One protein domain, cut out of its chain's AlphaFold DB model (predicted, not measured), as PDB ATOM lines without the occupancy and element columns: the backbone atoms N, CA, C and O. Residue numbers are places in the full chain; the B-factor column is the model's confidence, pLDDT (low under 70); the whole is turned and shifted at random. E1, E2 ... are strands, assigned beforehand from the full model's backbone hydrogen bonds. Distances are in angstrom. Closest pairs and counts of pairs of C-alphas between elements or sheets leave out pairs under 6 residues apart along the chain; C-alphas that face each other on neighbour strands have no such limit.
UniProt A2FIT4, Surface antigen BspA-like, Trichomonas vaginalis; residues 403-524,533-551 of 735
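Overview. This is residues 403 to 524 and 533 to 551 of the 735 residues of the protein "Surface antigen BspA-like" of Trichomonas vaginalis (UniProt A2FIT4). With little regular structure, the chain winds in stacked turns, one side being the parallel sheet E4 E6 E7 E8 E9; the meander E1 E2 E3, antiparallel neighbours in sequence, sits at one end. The 141 printed residues hold nine named strands, E1 to E9, and no named helix: all strand, 38 residues. It is compact, radius of gyration of the C-alphas 15.0 A, spanning 45 by 36 by 36 A.

Arrangement. E6, residues 462 to 467, is parallel to E7, residues 487 to 493, with N 465 and O 489 2.8 A apart. E4, residues 428 to 430, an edge strand, is the parallel neighbour of E6: N 429 to O 462, 2.9 A. E8, residues 506 to 509, is the parallel neighbour of E7, N 490 to O 508, 2.8 A, and the edge strand E9, residues 539 to 541, is the parallel neighbour of E8, N 540 to O 507, 2.8 A. E1, residues 403 to 405, and E2, residues 409 to 412, form a hairpin, N 404 to O 411, 2.9 A; so do E2 and E3, residues 417 to 421, N 410 to O 420, 2.9 A. E5, residues 455 to 457, pairs with no named strand.

Along the chain. E7 is 18.2 A long, E6 15.8 A. E1 begins at C-alpha 403 (146.727, 118.812, 184.004); E9 ends at C-alpha 541 (159.544, 145.414, 204.843).

Size, cuts and confidence. Residues 525 to 532 are not printed; C-alphas 524 and 533 are 15.2 A apart. Links E4 to E5, E6 to E7 and E7 to E8 are long. In the printed part 63 residues have pLDDT under 70, among them 466 to 481.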
ATOM      1  N   PHE A 403     147.216 117.670 183.218       94.62
ATOM      2  CA  PHE A 403     146.727 118.812 184.004       94.62
ATOM      3  C   PHE A 403     146.284 118.413 185.405       94.62
ATOM      4  O   PHE A 403     145.709 117.342 185.599       94.62
ATOM      5  N   MET A 404     146.520 119.278 186.380       92.69
ATOM      6  CA  MET A 404     145.981 119.189 187.739       92.69
ATOM      7  C   MET A 404     145.116 120.415 188.040       92.69
ATOM      8  O   MET A 404     145.334 121.478 187.462       92.69
ATOM      9  N   LEU A 405     144.136 120.235 188.926       90.88
ATOM     10  CA  LEU A 405     143.251 121.297 189.396       90.88
ATOM     11  C   LEU A 405     143.558 121.595 190.865       90.88
ATOM     12  O   LEU A 405     143.564 120.679 191.696       90.88
ATOM     13  N   GLY A 406     143.828 122.863 191.159       86.88
ATOM     14  CA  GLY A 406     143.715 123.428 192.501       86.88
ATOM     15  C   GLY A 406     142.308 123.980 192.742       86.88
ATOM     16  O   GLY A 406     141.396 123.699 191.962       86.88
ATOM     17  N   ASN A 407     142.134 124.775 193.796       84.75
ATOM     18  CA  ASN A 407     140.842 125.392 194.125       84.75
ATOM     19  C   ASN A 407     140.407 126.409 193.062       84.75
ATOM     20  O   ASN A 407     139.224 126.489 192.733       84.75
ATOM     21  N   HIS A 408     141.374 127.142 192.507       88.81
ATOM     22  CA  HIS A 408     141.157 128.135 191.459       88.81
ATOM     23  C   HIS A 408     142.139 127.995 190.295       88.81
ATOM     24  O   HIS A 408     142.130 128.816 189.390       88.81
ATOM     25  N   GLU A 409     143.020 126.994 190.304       91.50
ATOM     26  CA  GLU A 409     144.166 126.932 189.396       91.50
ATOM     27  C   GLU A 409     144.087 125.737 188.453       91.50
ATOM     28  O   GLU A 409     143.948 124.592 188.889       91.50
ATOM     29  N   LEU A 410     144.250 125.988 187.157       93.69
ATOM     30  CA  LEU A 410     144.541 124.956 186.170       93.69
ATOM     31  C   LEU A 410     146.049 124.935 185.902       93.69
ATOM     32  O   LEU A 410     146.636 125.946 185.511       93.69
ATOM     33  N   ILE A 411     146.681 123.785 186.132       93.00
ATOM     34  CA  ILE A 411     148.145 123.676 186.190       93.00
ATOM     35  C   ILE A 411     148.646 122.535 185.310       93.00
ATOM     36  O   ILE A 411     148.077 121.441 185.310       93.00
ATOM     37  N   ASP A 412     149.761 122.762 184.621       93.19
ATOM     38  CA  ASP A 412     150.539 121.720 183.949       93.19
ATOM     39  C   ASP A 412     151.371 120.929 184.974       93.19
ATOM     40  O   ASP A 412     152.254 121.481 185.636       93.19
ATOM     41  N   LYS A 413     151.120 119.618 185.090       91.44
ATOM     42  CA  LYS A 413     151.775 118.743 186.085       91.44
ATOM     43  C   LYS A 413     153.272 118.567 185.874       91.44
ATOM     44  O   LYS A 413     153.986 118.232 186.814       91.44
ATOM     45  N   SER A 414     153.727 118.646 184.628       90.56
ATOM     46  CA  SER A 414     155.111 118.331 184.272       90.56
ATOM     47  C   SER A 414     156.046 119.496 184.573       90.56
ATOM     48  O   SER A 414     157.209 119.289 184.921       90.56
ATOM     49  N   THR A 415     155.518 120.715 184.465       90.25
ATOM     50  CA  THR A 415     156.273 121.958 184.628       90.25
ATOM     51  C   THR A 415     155.901 122.736 185.884       90.25
ATOM     52  O   THR A 415     156.618 123.676 186.216       90.25
ATOM     53  N   ASN A 416     154.824 122.351 186.586       89.06
ATOM     54  CA  ASN A 416     154.226 123.120 187.681       89.06
ATOM     55  C   ASN A 416     153.857 124.556 187.253       89.06
ATOM     56  O   ASN A 416     153.946 125.511 188.032       89.06
ATOM     57  N   LYS A 417     153.463 124.704 185.981       88.75
ATOM     58  CA  LYS A 417     153.074 125.974 185.368       88.75
ATOM     59  C   LYS A 417     151.595 126.252 185.617       88.75
ATOM     60  O   LYS A 417     150.755 125.438 185.235       88.75
ATOM     61  N   LEU A 418     151.284 127.409 186.198       90.19
ATOM     62  CA  LEU A 418     149.930 127.958 186.249       90.19
ATOM     63  C   LEU A 418     149.528 128.415 184.842       90.19
ATOM     64  O   LEU A 418     150.092 129.381 184.323       90.19
ATOM     65  N   ILE A 419     148.574 127.702 184.243       91.38
ATOM     66  CA  ILE A 419     148.054 127.980 182.898       91.38
ATOM     67  C   ILE A 419     147.044 129.120 182.976       91.38
ATOM     68  O   ILE A 419     147.195 130.139 182.308       91.38
ATOM     69  N   LEU A 420     146.025 128.954 183.824       92.19
ATOM     70  CA  LEU A 420     145.020 129.972 184.107       92.19
ATOM     71  C   LEU A 420     144.401 129.777 185.490       92.19
ATOM     72  O   LEU A 420     144.407 128.671 186.039       92.19
ATOM     73  N   THR A 421     143.842 130.854 186.024       91.44
ATOM     74  CA  THR A 421     142.942 130.838 187.170       91.44
ATOM     75  C   THR A 421     141.493 130.803 186.711       91.44
ATOM     76  O   THR A 421     141.153 131.348 185.662       91.44
ATOM     77  N   TYR A 422     140.627 130.199 187.511       89.56
ATOM     78  CA  TYR A 422     139.209 130.057 187.229       89.56
ATOM     79  C   TYR A 422     138.360 130.211 188.488       89.56
ATOM     80  O   TYR A 422     138.846 130.128 189.620       89.56
ATOM     81  N   GLY A 423     137.059 130.406 188.285       83.75
ATOM     82  CA  GLY A 423     136.166 130.770 189.372       83.75
ATOM     83  C   GLY A 423     136.369 132.222 189.810       83.75
ATOM     84  O   GLY A 423     137.239 132.945 189.321       83.75
ATOM     85  N   LYS A 424     135.574 132.640 190.794       83.75
ATOM     86  CA  LYS A 424     135.794 133.908 191.487       83.75
ATOM     87  C   LYS A 424     137.004 133.779 192.414       83.75
ATOM     88  O   LYS A 424     136.958 133.005 193.368       83.75
ATOM     89  N   LEU A 425     138.050 134.556 192.142       86.25
ATOM     90  CA  LEU A 425     139.211 134.664 193.020       86.25
ATOM     91  C   LEU A 425     138.898 135.520 194.262       86.25
ATOM     92  O   LEU A 425     138.089 136.448 194.184       86.25
ATOM     93  N   PRO A 426     139.539 135.241 195.409       84.94
ATOM     94  CA  PRO A 426     139.475 136.116 196.576       84.94
ATOM     95  C   PRO A 426     140.221 137.436 196.325       84.94
ATOM     96  O   PRO A 426     141.203 137.471 195.585       84.94
ATOM     97  N   SER A 427     139.816 138.515 197.007       83.38
ATOM     98  CA  SER A 427     140.489 139.823 196.907       83.38
ATOM     99  C   SER A 427     141.969 139.760 197.297       83.38
ATOM    100  O   SER A 427     142.796 140.454 196.706       83.38
ATOM    101  N   THR A 428     142.302 138.882 198.249       84.19
ATOM    102  CA  THR A 428     143.675 138.465 198.546       84.19
ATOM    103  C   THR A 428     143.890 137.064 198.000       84.19
ATOM    104  O   THR A 428     143.425 136.089 198.589       84.19
ATOM    105  N   TYR A 429     144.607 136.958 196.886       84.94
ATOM    106  CA  TYR A 429     144.921 135.679 196.264       84.94
ATOM    107  C   TYR A 429     146.359 135.267 196.580       84.94
ATOM    108  O   TYR A 429     147.310 136.009 196.322       84.94
ATOM    109  N   VAL A 430     146.514 134.076 197.157       84.62
ATOM    110  CA  VAL A 430     147.812 133.485 197.486       84.62
ATOM    111  C   VAL A 430     148.150 132.449 196.431       84.62
ATOM    112  O   VAL A 430     147.407 131.489 196.246       84.62
ATOM    113  N   ILE A 431     149.281 132.628 195.754       83.12
ATOM    114  CA  ILE A 431     149.740 131.655 194.768       83.12
ATOM    115  C   ILE A 431     150.177 130.383 195.503       83.12
ATOM    116  O   ILE A 431     151.032 130.478 196.385       83.12
ATOM    117  N   PRO A 432     149.645 129.200 195.152       84.00
ATOM    118  CA  PRO A 432     150.004 127.970 195.846       84.00
ATOM    119  C   PRO A 432     151.493 127.619 195.719       84.00
ATOM    120  O   PRO A 432     152.088 127.780 194.653       84.00
ATOM    121  N   ASP A 433     152.088 127.040 196.768       79.56
ATOM    122  CA  ASP A 433     153.534 126.740 196.806       79.56
ATOM    123  C   ASP A 433     154.004 125.735 195.748       79.56
ATOM    124  O   ASP A 433     155.189 125.674 195.424       79.56
ATOM    125  N   TYR A 434     153.089 124.915 195.227       81.06
ATOM    126  CA  TYR A 434     153.396 123.960 194.167       81.06
ATOM    127  C   TYR A 434     153.506 124.612 192.781       81.06
ATOM    128  O   TYR A 434     153.919 123.927 191.849       81.06
ATOM    129  N   VAL A 435     153.154 125.893 192.618       85.62
ATOM    130  CA  VAL A 435     153.320 126.643 191.364       85.62
ATOM    131  C   VAL A 435     154.740 127.201 191.291       85.62
ATOM    132  O   VAL A 435     155.155 127.987 192.139       85.62
ATOM    133  N   SER A 436     155.487 126.827 190.253       82.00
ATOM    134  CA  SER A 436     156.853 127.322 190.020       82.00
ATOM    135  C   SER A 436     156.958 128.270 188.824       82.00
ATOM    136  O   SER A 436     157.940 129.012 188.724       82.00
ATOM    137  N   ILE A 437     155.973 128.251 187.918       81.31
ATOM    138  CA  ILE A 437     155.938 129.076 186.706       81.31
ATOM    139  C   ILE A 437     154.556 129.716 186.558       81.31
ATOM    140  O   ILE A 437     153.545 129.031 186.695       81.31
ATOM    141  N   ILE A 438     154.506 131.009 186.236       79.56
ATOM    142  CA  ILE A 438     153.268 131.728 185.890       79.56
ATOM    143  C   ILE A 438     153.313 132.092 184.408       79.56
ATOM    144  O   ILE A 438     154.249 132.752 183.950       79.56
ATOM    145  N   GLU A 439     152.302 131.666 183.657       75.12
ATOM    146  CA  GLU A 439     152.136 132.048 182.255       75.12
ATOM    147  C   GLU A 439     151.575 133.481 182.140       75.12
ATOM    148  O   GLU A 439     150.783 133.897 182.997       75.12
ATOM    149  N   PRO A 440     151.945 134.272 181.112       75.62
ATOM    150  CA  PRO A 440     151.302 135.559 180.868       75.62
ATOM    151  C   PRO A 440     149.779 135.405 180.780       75.62
ATOM    152  O   PRO A 440     149.284 134.490 180.127       75.62
ATOM    153  N   ASN A 441     149.030 136.297 181.428       78.31
ATOM    154  CA  ASN A 441     147.562 136.260 181.467       78.31
ATOM    155  C   ASN A 441     146.909 135.068 182.165       78.31
ATOM    156  O   ASN A 441     145.696 134.888 182.053       78.31
ATOM    157  N   SER A 442     147.681 134.306 182.940       85.50
ATOM    158  CA  SER A 442     147.148 133.192 183.722       85.50
ATOM    159  C   SER A 442     146.292 133.634 184.911       85.50
ATOM    160  O   SER A 442     145.275 133.010 185.168       85.50
ATOM    161  N   ILE A 443     146.638 134.712 185.623       85.94
ATOM    162  CA  ILE A 443     145.803 135.221 186.727       85.94
ATOM    163  C   ILE A 443     144.769 136.196 186.163       85.94
ATOM    164  O   ILE A 443     145.104 137.301 185.725       85.94
ATOM    165  N   GLN A 444     143.509 135.784 186.188       85.25
ATOM    166  CA  GLN A 444     142.370 136.503 185.630       85.25
ATOM    167  C   GLN A 444     141.399 136.864 186.745       85.25
ATOM    168  O   GLN A 444     140.830 135.984 187.385       85.25
ATOM    169  N   SER A 445     141.213 138.161 186.974       83.75
ATOM    170  CA  SER A 445     140.231 138.680 187.922       83.75
ATOM    171  C   SER A 445     139.675 139.997 187.401       83.75
ATOM    172  O   SER A 445     140.130 141.081 187.778       83.75
ATOM    173  N   LEU A 446     138.701 139.890 186.503       80.81
ATOM    174  CA  LEU A 446     138.036 141.068 185.978       80.81
ATOM    175  C   LEU A 446     137.150 141.696 187.068       80.81
ATOM    176  O   LEU A 446     136.570 140.981 187.887       80.81
ATOM    177  N   PRO A 447     137.073 143.031 187.115       81.31
ATOM    178  CA  PRO A 447     136.171 143.724 188.013       81.31
ATOM    179  C   PRO A 447     134.727 143.606 187.529       81.31
ATOM    180  O   PRO A 447     134.461 143.553 186.325       81.31
ATOM    181  N   LYS A 448     133.789 143.640 188.473       82.69
ATOM    182  CA  LYS A 448     132.357 143.741 188.187       82.69
ATOM    183  C   LYS A 448     131.902 145.165 188.378       82.69
ATOM    184  O   LYS A 448     132.239 145.799 189.374       82.69
ATOM    185  N   TYR A 449     131.108 145.629 187.430       84.12
ATOM    186  CA  TYR A 449     130.488 146.939 187.468       84.12
ATOM    187  C   TYR A 449     128.975 146.772 187.560       84.12
ATOM    188  O   TYR A 449     128.393 145.937 186.866       84.12
ATOM    189  N   SER A 450     128.360 147.597 188.396       86.50
ATOM    190  CA  SER A 450     126.922 147.832 188.418       86.50
ATOM    191  C   SER A 450     126.456 148.460 187.100       86.50
ATOM    192  O   SER A 450     127.253 148.980 186.312       86.50
ATOM    193  N   ALA A 451     125.140 148.478 186.881       85.44
ATOM    194  CA  ALA A 451     124.539 149.136 185.719       85.44
ATOM    195  C   ALA A 451     124.877 150.639 185.626       85.44
ATOM    196  O   ALA A 451     124.941 151.182 184.523       85.44
ATOM    197  N   ASP A 452     125.136 151.288 186.764       88.06
ATOM    198  CA  ASP A 452     125.488 152.709 186.853       88.06
ATOM    199  C   ASP A 452     126.993 152.969 186.637       88.06
ATOM    200  O   ASP A 452     127.440 154.116 186.666       88.06
ATOM    201  N   GLY A 453     127.788 151.919 186.393       83.19
ATOM    202  CA  GLY A 453     129.232 152.007 186.163       83.19
ATOM    203  C   GLY A 453     130.084 152.025 187.436       83.19
ATOM    204  O   GLY A 453     131.307 152.106 187.340       83.19
ATOM    205  N   GLU A 454     129.471 151.911 188.617       84.19
ATOM    206  CA  GLU A 454     130.186 151.756 189.890       84.19
ATOM    207  C   GLU A 454     130.738 150.337 190.032       84.19
ATOM    208  O   GLU A 454     130.061 149.376 189.669       84.19
ATOM    209  N   VAL A 455     131.946 150.191 190.578       80.19
ATOM    210  CA  VAL A 455     132.566 148.875 190.801       80.19
ATOM    211  C   VAL A 455     131.863 148.164 191.961       80.19
ATOM    212  O   VAL A 455     131.849 148.666 193.081       80.19
ATOM    213  N   GLU A 456     131.307 146.982 191.705       85.44
ATOM    214  CA  GLU A 456     130.704 146.100 192.716       85.44
ATOM    215  C   GLU A 456     131.701 145.077 193.265       85.44
ATOM    216  O   GLU A 456     131.599 144.652 194.414       85.44
ATOM    217  N   ASP A 457     132.657 144.662 192.435       84.38
ATOM    218  CA  ASP A 457     133.700 143.710 192.795       84.38
ATOM    219  C   ASP A 457     135.002 144.142 192.130       84.38
ATOM    220  O   ASP A 457     135.091 144.210 190.905       84.38
ATOM    221  N   TYR A 458     136.015 144.452 192.931       80.25
ATOM    222  CA  TYR A 458     137.321 144.880 192.431       80.25
ATOM    223  C   TYR A 458     138.186 143.702 191.962       80.25
ATOM    224  O   TYR A 458     139.236 143.919 191.353       80.25
ATOM    225  N   GLY A 459     137.763 142.463 192.231       84.38
ATOM    226  CA  GLY A 459     138.566 141.277 191.986       84.38
ATOM    227  C   GLY A 459     139.784 141.204 192.911       84.38
ATOM    228  O   GLY A 459     139.742 141.628 194.068       84.38
ATOM    229  N   VAL A 460     140.887 140.655 192.402       84.25
ATOM    230  CA  VAL A 460     142.160 140.556 193.128       84.25
ATOM    231  C   VAL A 460     142.789 141.941 193.289       84.25
ATOM    232  O   VAL A 460     143.255 142.549 192.322       84.25
ATOM    233  N   THR A 461     142.871 142.397 194.536       81.12
ATOM    234  CA  THR A 461     143.521 143.655 194.933       81.12
ATOM    235  C   THR A 461     144.872 143.421 195.606       81.12
ATOM    236  O   THR A 461     145.744 144.294 195.557       81.12
ATOM    237  N   THR A 462     145.069 142.236 196.192       81.06
ATOM    238  CA  THR A 462     146.317 141.803 196.829       81.06
ATOM    239  C   THR A 462     146.747 140.448 196.282       81.06
ATOM    240  O   THR A 462     145.999 139.474 196.350       81.06
ATOM    241  N   LEU A 463     147.976 140.364 195.774       82.38
ATOM    242  CA  LEU A 463     148.575 139.119 195.294       82.38
ATOM    243  C   LEU A 463     149.743 138.713 196.197       82.38
ATOM    244  O   LEU A 463     150.666 139.501 196.415       82.38
ATOM    245  N   VAL A 464     149.726 137.482 196.704       80.94
ATOM    246  CA  VAL A 464     150.771 136.939 197.583       80.94
ATOM    247  C   VAL A 464     151.558 135.853 196.855       80.94
ATOM    248  O   VAL A 464     151.000 134.862 196.395       80.94
ATOM    249  N   ILE A 465     152.872 136.039 196.777       78.38
ATOM    250  CA  ILE A 465     153.839 135.170 196.106       78.38
ATOM    251  C   ILE A 465     154.766 134.575 197.179       78.38
ATOM    252  O   ILE A 465     155.752 135.214 197.559       78.38
ATOM    253  N   PRO A 466     154.465 133.377 197.719       66.06
ATOM    254  CA  PRO A 466     155.188 132.831 198.871       66.06
ATOM    255  C   PRO A 466     156.617 132.373 198.541       66.06
ATOM    256  O   PRO A 466     157.506 132.456 199.391       66.06
ATOM    257  N   ASN A 467     156.865 131.918 197.311       67.06
ATOM    258  CA  ASN A 467     158.132 131.313 196.892       67.06
ATOM    259  C   ASN A 467     158.668 131.920 195.587       67.06
ATOM    260  O   ASN A 467     158.008 132.732 194.943       67.06
ATOM    261  N   SER A 468     159.891 131.541 195.197       66.88
ATOM    262  CA  SER A 468     160.454 131.902 193.888       66.88
ATOM    263  C   SER A 468     159.593 131.362 192.758       66.88
ATOM    264  O   SER A 468     159.430 130.151 192.631       66.88
ATOM    265  N   ILE A 469     159.110 132.268 191.912       67.69
ATOM    266  CA  ILE A 469     158.344 131.939 190.716       67.69
ATOM    267  C   ILE A 469     159.092 132.456 189.495       67.69
ATOM    268  O   ILE A 469     159.501 133.618 189.440       67.69
ATOM    269  N   TYR A 470     159.238 131.597 188.492       66.81
ATOM    270  CA  TYR A 470     159.796 131.970 187.202       66.81
ATOM    271  C   TYR A 470     158.688 132.453 186.260       66.81
ATOM    272  O   TYR A 470     157.654 131.809 186.104       66.81
ATOM    273  N   SER A 471     158.914 133.583 185.595       59.78
ATOM    274  CA  SER A 471     158.084 134.005 184.463       59.78
ATOM    275  C   SER A 471     158.544 133.313 183.184       59.78
ATOM    276  O   SER A 471     159.750 133.221 182.931       59.78
ATOM    277  N   TYR A 472     157.607 132.856 182.351       50.12
ATOM    278  CA  TYR A 472     157.931 132.339 181.023       50.12
ATOM    279  C   TYR A 472     157.965 133.485 179.992       50.12
ATOM    280  O   TYR A 472     156.928 134.038 179.636       50.12
ATOM    281  N   GLY A 473     159.158 133.827 179.486       51.28
ATOM    282  CA  GLY A 473     159.352 134.802 178.400       51.28
ATOM    283  C   GLY A 473     160.137 136.068 178.780       51.28
ATOM    284  O   GLY A 473     160.458 136.320 179.936       51.28
ATOM    285  N   SER A 474     160.498 136.869 177.771       37.62
ATOM    286  CA  SER A 474     161.261 138.123 177.921       37.62
ATOM    287  C   SER A 474     160.398 139.343 178.256       37.62
ATOM    288  O   SER A 474     160.952 140.417 178.505       37.62
ATOM    289  N   ARG A 475     159.070 139.181 178.252       42.06
ATOM    290  CA  ARG A 475     158.101 140.229 178.564       42.06
ATOM    291  C   ARG A 475     157.703 140.130 180.037       42.06
ATOM    292  O   ARG A 475     157.492 139.020 180.522       42.06
ATOM    293  N   PRO A 476     157.626 141.258 180.750       44.34
ATOM    294  CA  PRO A 476     157.222 141.240 182.141       44.34
ATOM    295  C   PRO A 476     155.788 140.737 182.321       44.34
ATOM    296  O   PRO A 476     155.042 140.687 181.344       44.34
ATOM    297  N   ILE A 477     155.394 140.389 183.555       50.06
ATOM    298  CA  ILE A 477     153.988 140.143 183.956       50.06
ATOM    299  C   ILE A 477     153.175 141.427 183.763       50.06
ATOM    300  O   ILE A 477     152.792 142.098 184.708       50.06
ATOM    301  N   LEU A 478     152.935 141.788 182.513       43.97
ATOM    302  CA  LEU A 478     152.009 142.827 182.089       43.97
ATOM    303  C   LEU A 478     150.581 142.278 181.995       43.97
ATOM    304  O   LEU A 478     149.709 142.932 181.441       43.97
ATOM    305  N   GLY A 479     150.354 141.056 182.476       48.50
ATOM    306  CA  GLY A 479     149.269 140.232 181.977       48.50
ATOM    307  C   GLY A 479     148.260 139.752 182.998       48.50
ATOM    308  O   GLY A 479     147.321 139.095 182.596       48.50
ATOM    309  N   THR A 480     148.374 140.009 184.300       56.53
ATOM    310  CA  THR A 480     147.229 139.667 185.155       56.53
ATOM    311  C   THR A 480     146.073 140.589 184.750       56.53
ATOM    312  O   THR A 480     146.218 141.811 184.799       56.53
ATOM    313  N   TYR A 481     144.943 140.042 184.281       64.25
ATOM    314  CA  TYR A 481     143.729 140.833 184.022       64.25
ATOM    315  C   TYR A 481     143.126 141.210 185.376       64.25
ATOM    316  O   TYR A 481     142.099 140.680 185.773       64.25
ATOM    317  N   THR A 482     143.842 142.049 186.123       71.31
ATOM    318  CA  THR A 482     143.591 142.455 187.509       71.31
ATOM    319  C   THR A 482     143.781 143.974 187.583       71.31
ATOM    320  O   THR A 482     144.792 144.459 188.106       71.31
ATOM    321  N   PRO A 483     142.875 144.764 186.982       71.31
ATOM    322  CA  PRO A 483     143.062 146.209 186.840       71.31
ATOM    323  C   PRO A 483     143.186 146.941 188.187       71.31
ATOM    324  O   PRO A 483     143.800 148.005 188.237       71.31
ATOM    325  N   TYR A 484     142.678 146.352 189.275       74.75
ATOM    326  CA  TYR A 484     142.720 146.906 190.633       74.75
ATOM    327  C   TYR A 484     143.776 146.261 191.548       74.75
ATOM    328  O   TYR A 484     143.717 146.424 192.768       74.75
ATOM    329  N   LEU A 485     144.772 145.558 190.990       78.00
ATOM    330  CA  LEU A 485     145.874 145.014 191.785       78.00
ATOM    331  C   LEU A 485     146.716 146.152 192.381       78.00
ATOM    332  O   LEU A 485     147.374 146.903 191.659       78.00
ATOM    333  N   HIS A 486     146.717 146.252 193.708       75.25
ATOM    334  CA  HIS A 486     147.320 147.357 194.448       75.25
ATOM    335  C   HIS A 486     148.501 146.917 195.315       75.25
ATOM    336  O   HIS A 486     149.509 147.629 195.385       75.25
ATOM    337  N   ASN A 487     148.381 145.742 195.939       77.19
ATOM    338  CA  ASN A 487     149.380 145.177 196.837       77.19
ATOM    339  C   ASN A 487     149.997 143.916 196.233       77.19
ATOM    340  O   ASN A 487     149.293 143.018 195.765       77.19
ATOM    341  N   LEU A 488     151.319 143.821 196.309       79.00
ATOM    342  CA  LEU A 488     152.055 142.633 195.908       79.00
ATOM    343  C   LEU A 488     152.999 142.204 197.025       79.00
ATOM    344  O   LEU A 488     153.860 142.980 197.435       79.00
ATOM    345  N   CYS A 489     152.833 140.981 197.517       77.38
ATOM    346  CA  CYS A 489     153.522 140.486 198.701       77.38
ATOM    347  C   CYS A 489     154.463 139.334 198.368       77.38
ATOM    348  O   CYS A 489     154.021 138.297 197.882       77.38
ATOM    349  N   TYR A 490     155.748 139.492 198.674       73.88
ATOM    350  CA  TYR A 490     156.784 138.497 198.417       73.88
ATOM    351  C   TYR A 490     157.250 137.798 199.683       73.88
ATOM    352  O   TYR A 490     157.652 138.428 200.669       73.88
ATOM    353  N   GLY A 491     157.268 136.472 199.608       67.12
ATOM    354  CA  GLY A 491     157.850 135.620 200.624       67.12
ATOM    355  C   GLY A 491     159.385 135.678 200.667       67.12
ATOM    356  O   GLY A 491     160.045 136.278 199.812       67.12
ATOM    357  N   PRO A 492     159.981 135.032 201.680       61.34
ATOM    358  CA  PRO A 492     161.402 135.142 202.014       61.34
ATOM    359  C   PRO A 492     162.359 134.572 200.977       61.34
ATOM    360  O   PRO A 492     163.521 134.967 200.940       61.34
ATOM    361  N   ASN A 493     161.865 133.682 200.122       57.56
ATOM    362  CA  ASN A 493     162.661 132.983 199.124       57.56
ATOM    363  C   ASN A 493     162.266 133.363 197.695       57.56
ATOM    364  O   ASN A 493     162.584 132.607 196.782       57.56
ATOM    365  N   ALA A 494     161.526 134.454 197.477       60.06
ATOM    366  CA  ALA A 494     161.076 134.834 196.144       60.06
ATOM    367  C   ALA A 494     162.182 135.552 195.349       60.06
ATOM    368  O   ALA A 494     162.687 136.580 195.780       60.06
ATOM    369  N   GLN A 495     162.551 135.031 194.177       56.81
ATOM    370  CA  GLN A 495     163.427 135.711 193.223       56.81
ATOM    371  C   GLN A 495     162.602 136.315 192.093       56.81
ATOM    372  O   GLN A 495     161.756 135.650 191.496       56.81
ATOM    373  N   MET A 496     162.862 137.587 191.795       54.31
ATOM    374  CA  MET A 496     162.139 138.344 190.783       54.31
ATOM    375  C   MET A 496     162.907 138.410 189.469       54.31
ATOM    376  O   MET A 496     163.921 139.097 189.363       54.31
ATOM    377  N   TYR A 497     162.372 137.766 188.434       49.50
ATOM    378  CA  TYR A 497     162.807 137.975 187.056       49.50
ATOM    379  C   TYR A 497     161.713 138.727 186.291       49.50
ATOM    380  O   TYR A 497     160.689 138.148 185.950       49.50
ATOM    381  N   LYS A 498     161.948 140.023 186.026       50.53
ATOM    382  CA  LYS A 498     161.154 140.893 185.133       50.53
ATOM    383  C   LYS A 498     159.636 140.888 185.410       50.53
ATOM    384  O   LYS A 498     158.867 140.300 184.662       50.53
ATOM    385  N   PHE A 499     159.182 141.607 186.435       50.03
ATOM    386  CA  PHE A 499     157.763 141.947 186.618       50.03
ATOM    387  C   PHE A 499     157.576 143.457 186.415       50.03
ATOM    388  O   PHE A 499     158.366 144.247 186.926       50.03
ATOM    389  N   VAL A 500     156.550 143.863 185.665       49.50
ATOM    390  CA  VAL A 500     156.199 145.271 185.438       49.50
ATOM    391  C   VAL A 500     154.717 145.412 185.705       49.50
ATOM    392  O   VAL A 500     153.891 145.027 184.885       49.50
ATOM    393  N   PHE A 501     154.401 145.972 186.865       55.88
ATOM    394  CA  PHE A 501     153.049 146.375 187.208       55.88
ATOM    395  C   PHE A 501     152.984 147.895 187.151       55.88
ATOM    396  O   PHE A 501     153.528 148.581 188.017       55.88
ATOM    397  N   ASN A 502     152.325 148.427 186.125       50.69
ATOM    398  CA  ASN A 502     152.132 149.872 186.005       50.69
ATOM    399  C   ASN A 502     151.124 150.407 187.043       50.69
ATOM    400  O   ASN A 502     151.157 151.591 187.362       50.69
ATOM    401  N   THR A 503     150.258 149.538 187.584       57.09
ATOM    402  CA  THR A 503     149.161 149.877 188.507       57.09
ATOM    403  C   THR A 503     149.447 149.566 189.981       57.09
ATOM    404  O   THR A 503     148.829 150.176 190.853       57.09
ATOM    405  N   VAL A 504     150.395 148.666 190.280       68.38
ATOM    406  CA  VAL A 504     150.721 148.272 191.663       68.38
ATOM    407  C   VAL A 504     151.433 149.412 192.381       68.38
ATOM    408  O   VAL A 504     152.459 149.924 191.918       68.38
ATOM    409  N   GLN A 505     150.890 149.791 193.536       68.19
ATOM    410  CA  GLN A 505     151.417 150.884 194.345       68.19
ATOM    411  C   GLN A 505     152.368 150.378 195.429       68.19
ATOM    412  O   GLN A 505     153.429 150.975 195.619       68.19
ATOM    413  N   ASN A 506     152.033 149.260 196.083       72.69
ATOM    414  CA  ASN A 506     152.764 148.764 197.246       72.69
ATOM    415  C   ASN A 506     153.396 147.395 196.990       72.69
ATOM    416  O   ASN A 506     152.726 146.437 196.596       72.69
ATOM    417  N   PHE A 507     154.687 147.297 197.299       76.00
ATOM    418  CA  PHE A 507     155.448 146.053 197.256       76.00
ATOM    419  C   PHE A 507     155.847 145.671 198.681       76.00
ATOM    420  O   PHE A 507     156.712 146.316 199.273       76.00
ATOM    421  N   TYR A 508     155.224 144.635 199.236       74.81
ATOM    422  CA  TYR A 508     155.573 144.081 200.540       74.81
ATOM    423  C   TYR A 508     156.596 142.970 200.358       74.81
ATOM    424  O   TYR A 508     156.431 142.087 199.515       74.81
ATOM    425  N   VAL A 509     157.657 142.996 201.152       71.06
ATOM    426  CA  VAL A 509     158.691 141.962 201.140       71.06
ATOM    427  C   VAL A 509     158.969 141.512 202.566       71.06
ATOM    428  O   VAL A 509     159.009 142.326 203.490       71.06
ATOM    429  N   SER A 510     159.196 140.213 202.754       67.31
ATOM    430  CA  SER A 510     159.602 139.706 204.068       67.31
ATOM    431  C   SER A 510     160.896 140.372 204.566       67.31
ATOM    432  O   SER A 510     161.744 140.806 203.780       67.31
ATOM    433  N   GLU A 511     161.104 140.371 205.882       67.31
ATOM    434  CA  GLU A 511     162.328 140.894 206.507       67.31
ATOM    435  C   GLU A 511     163.608 140.228 205.974       67.31
ATOM    436  O   GLU A 511     164.653 140.866 205.837       67.31
ATOM    437  N   SER A 512     163.516 138.949 205.609       63.69
ATOM    438  CA  SER A 512     164.607 138.162 205.034       63.69
ATOM    439  C   SER A 512     164.745 138.299 203.514       63.69
ATOM    440  O   SER A 512     165.492 137.533 202.912       63.69
ATOM    441  N   PHE A 513     164.081 139.257 202.867       64.19
ATOM    442  CA  PHE A 513     164.255 139.533 201.438       64.19
ATOM    443  C   PHE A 513     165.499 140.409 201.193       64.19
ATOM    444  O   PHE A 513     165.637 141.495 201.774       64.19
ATOM    445  N   HIS A 514     166.423 139.933 200.353       58.50
ATOM    446  CA  HIS A 514     167.754 140.539 200.175       58.50
ATOM    447  C   HIS A 514     167.983 141.159 198.784       58.50
ATOM    448  O   HIS A 514     168.966 141.880 198.613       58.50
ATOM    449  N   ASP A 515     167.083 140.939 197.821       59.41
ATOM    450  CA  ASP A 515     167.254 141.408 196.442       59.41
ATOM    451  C   ASP A 515     166.696 142.837 196.228       59.41
ATOM    452  O   ASP A 515     165.725 143.237 196.876       59.41
ATOM    453  N   PRO A 516     167.303 143.662 195.353       55.06
ATOM    454  CA  PRO A 516     166.798 145.000 195.031       55.06
ATOM    455  C   PRO A 516     165.550 144.958 194.127       55.06
ATOM    456  O   PRO A 516     165.493 144.184 193.174       55.06
ATOM    457  N   PHE A 517     164.579 145.844 194.389       56.84
ATOM    458  CA  PHE A 517     163.390 146.045 193.550       56.84
ATOM    459  C   PHE A 517     163.639 147.106 192.474       56.84
ATOM    460  O   PHE A 517     163.999 148.241 192.790       56.84
ATOM    461  N   TRP A 518     163.377 146.761 191.215       51.09
ATOM    462  CA  TRP A 518     163.509 147.669 190.075       51.09
ATOM    463  C   TRP A 518     162.154 147.805 189.367       51.09
ATOM    464  O   TRP A 518     161.610 146.801 188.904       51.09
ATOM    465  N   LYS A 519     161.603 149.025 189.250       50.91
ATOM    466  CA  LYS A 519     160.547 149.300 188.260       50.91
ATOM    467  C   LYS A 519     161.220 149.341 186.889       50.91
ATOM    468  O   LYS A 519     161.897 150.313 186.579       50.91
ATOM    469  N   HIS A 520     161.066 148.291 186.088       48.59
ATOM    470  CA  HIS A 520     161.464 148.337 184.680       48.59
ATOM    471  C   HIS A 520     160.312 148.864 183.820       48.59
ATOM    472  O   HIS A 520     159.155 148.526 184.048       48.59
ATOM    473  N   GLN A 521     160.631 149.660 182.805       42.09
ATOM    474  CA  GLN A 521     159.722 149.984 181.710       42.09
ATOM    475  C   GLN A 521     160.503 149.771 180.410       42.09
ATOM    476  O   GLN A 521     161.097 150.697 179.874       42.09
ATOM    477  N   ASP A 522     160.559 148.528 179.928       43.81
ATOM    478  CA  ASP A 522     161.184 148.232 178.636       43.81
ATOM    479  C   ASP A 522     160.111 148.350 177.538       43.81
ATOM    480  O   ASP A 522     159.323 147.425 177.333       43.81
ATOM    481  N   PHE A 523     160.081 149.472 176.815       41.09
ATOM    482  CA  PHE A 523     159.458 149.540 175.489       41.09
ATOM    483  C   PHE A 523     160.565 149.550 174.431       41.09
ATOM    484  O   PHE A 523     161.336 150.498 174.323       41.09
ATOM    485  N   GLN A 524     160.643 148.482 173.637       36.75
ATOM    486  CA  GLN A 524     161.465 148.454 172.429       36.75
ATOM    487  C   GLN A 524     160.761 149.285 171.350       36.75
ATOM    488  O   GLN A 524     159.799 148.818 170.742       36.75
ATOM    489  N   GLU A 533     165.900 155.614 183.639       40.41
ATOM    490  CA  GLU A 533     166.317 155.528 185.035       40.41
ATOM    491  C   GLU A 533     165.474 154.540 185.846       40.41
ATOM    492  O   GLU A 533     164.276 154.700 186.063       40.41
ATOM    493  N   ASN A 534     166.180 153.533 186.344       46.16
ATOM    494  CA  ASN A 534     165.787 152.607 187.382       46.16
ATOM    495  C   ASN A 534     165.217 153.320 188.629       46.16
ATOM    496  O   ASN A 534     165.949 153.614 189.579       46.16
ATOM    497  N   ALA A 535     163.908 153.564 188.677       46.56
ATOM    498  CA  ALA A 535     163.256 153.947 189.921       46.56
ATOM    499  C   ALA A 535     163.159 152.710 190.830       46.56
ATOM    500  O   ALA A 535     162.511 151.715 190.494       46.56
ATOM    501  N   ILE A 536     163.809 152.757 191.995       52.78
ATOM    502  CA  ILE A 536     163.572 151.781 193.065       52.78
ATOM    503  C   ILE A 536     162.116 151.962 193.497       52.78
ATOM    504  O   ILE A 536     161.745 153.032 193.983       52.78
ATOM    505  N   ALA A 537     161.279 150.942 193.301       57.62
ATOM    506  CA  ALA A 537     159.950 150.954 193.899       57.62
ATOM    507  C   ALA A 537     160.122 150.967 195.428       57.62
ATOM    508  O   ALA A 537     160.897 150.153 195.939       57.62
ATOM    509  N   PRO A 538     159.459 151.870 196.173       60.41
ATOM    510  CA  PRO A 538     159.484 151.802 197.625       60.41
ATOM    511  C   PRO A 538     158.898 150.452 198.054       60.41
ATOM    512  O   PRO A 538     157.752 150.134 197.744       60.41
ATOM    513  N   VAL A 539     159.718 149.645 198.727       69.25
ATOM    514  CA  VAL A 539     159.305 148.361 199.297       69.25
ATOM    515  C   VAL A 539     159.006 148.533 200.778       69.25
ATOM    516  O   VAL A 539     159.748 149.203 201.501       69.25
ATOM    517  N   ILE A 540     157.932 147.908 201.237       73.06
ATOM    518  CA  ILE A 540     157.550 147.847 202.642       73.06
ATOM    519  C   ILE A 540     158.097 146.527 203.187       73.06
ATOM    520  O   ILE A 540     157.715 145.454 202.724       73.06
ATOM    521  N   ARG A 541     159.038 146.600 204.135       72.12
ATOM    522  CA  ARG A 541     159.544 145.414 204.843       72.12
ATOM    523  C   ARG A 541     158.606 145.082 205.996       72.12
ATOM    524  O   ARG A 541     158.286 145.974 206.781       72.12
ATOM    525  N   GLY A 542     158.168 143.830 206.066       66.31
ATOM    526  CA  GLY A 542     157.283 143.347 207.121       66.31
ATOM    527  C   GLY A 542     156.156 142.468 206.589       66.31
ATOM    528  O   GLY A 542     156.198 142.005 205.446       66.31
ATOM    529  N   ASP A 543     155.163 142.222 207.439       63.25
ATOM    530  CA  ASP A 543     154.010 141.394 207.094       63.25
ATOM    531  C   ASP A 543     153.201 142.023 205.949       63.25
ATOM    532  O   ASP A 543     153.037 143.243 205.868       63.25
ATOM    533  N   CYS A 544     152.698 141.173 205.051       64.81
ATOM    534  CA  CYS A 544     151.806 141.580 203.970       64.81
ATOM    535  C   CYS A 544     150.514 142.152 204.562       64.81
ATOM    536  O   CYS A 544     149.767 141.417 205.217       64.81
ATOM    537  N   ASP A 545     150.224 143.432 204.316       62.53
ATOM    538  CA  ASP A 545     148.943 144.017 204.713       62.53
ATOM    539  C   ASP A 545     147.829 143.544 203.770       62.53
ATOM    540  O   ASP A 545     147.460 144.198 202.796       62.53
ATOM    541  N   SER A 546     147.320 142.349 204.058       54.78
ATOM    542  CA  SER A 546     146.133 141.767 203.423       54.78
ATOM    543  C   SER A 546     144.829 142.201 204.103       54.78
ATOM    544  O   SER A 546     143.752 141.791 203.673       54.78
ATOM    545  N   SER A 547     144.921 143.008 205.169       52.19
ATOM    546  CA  SER A 547     143.809 143.321 206.073       52.19
ATOM    547  C   SER A 547     142.994 144.544 205.655       52.19
ATOM    548  O   SER A 547     141.901 144.759 206.180       52.19
ATOM    549  N   VAL A 548     143.498 145.335 204.702       49.34
ATOM    550  CA  VAL A 548     142.836 146.552 204.226       49.34
ATOM    551  C   VAL A 548     142.325 146.342 202.792       49.34
ATOM    552  O   VAL A 548     143.118 146.312 201.848       49.34
ATOM    553  N   PRO A 549     141.001 146.201 202.592       50.66
ATOM    554  CA  PRO A 549     140.390 146.190 201.264       50.66
ATOM    555  C   PRO A 549     140.693 147.482 200.494       50.66
ATOM    556  O   PRO A 549     140.710 148.567 201.077       50.66
ATOM    557  N   PHE A 550     140.871 147.385 199.171       49.03
ATOM    558  CA  PHE A 550     141.118 148.537 198.286       49.03
ATOM    559  C   PHE A 550     140.060 149.652 198.436       49.03
ATOM    560  O   PHE A 550     140.377 150.834 198.342       49.03
ATOM    561  N   GLU A 551     138.820 149.291 198.765       46.69
ATOM    562  CA  GLU A 551     137.701 150.207 199.035       46.69
ATOM    563  C   GLU A 551     137.976 151.220 200.156       46.69
ATOM    564  O   GLU A 551     137.504 152.356 200.085       46.69
TER     565      GLU A 551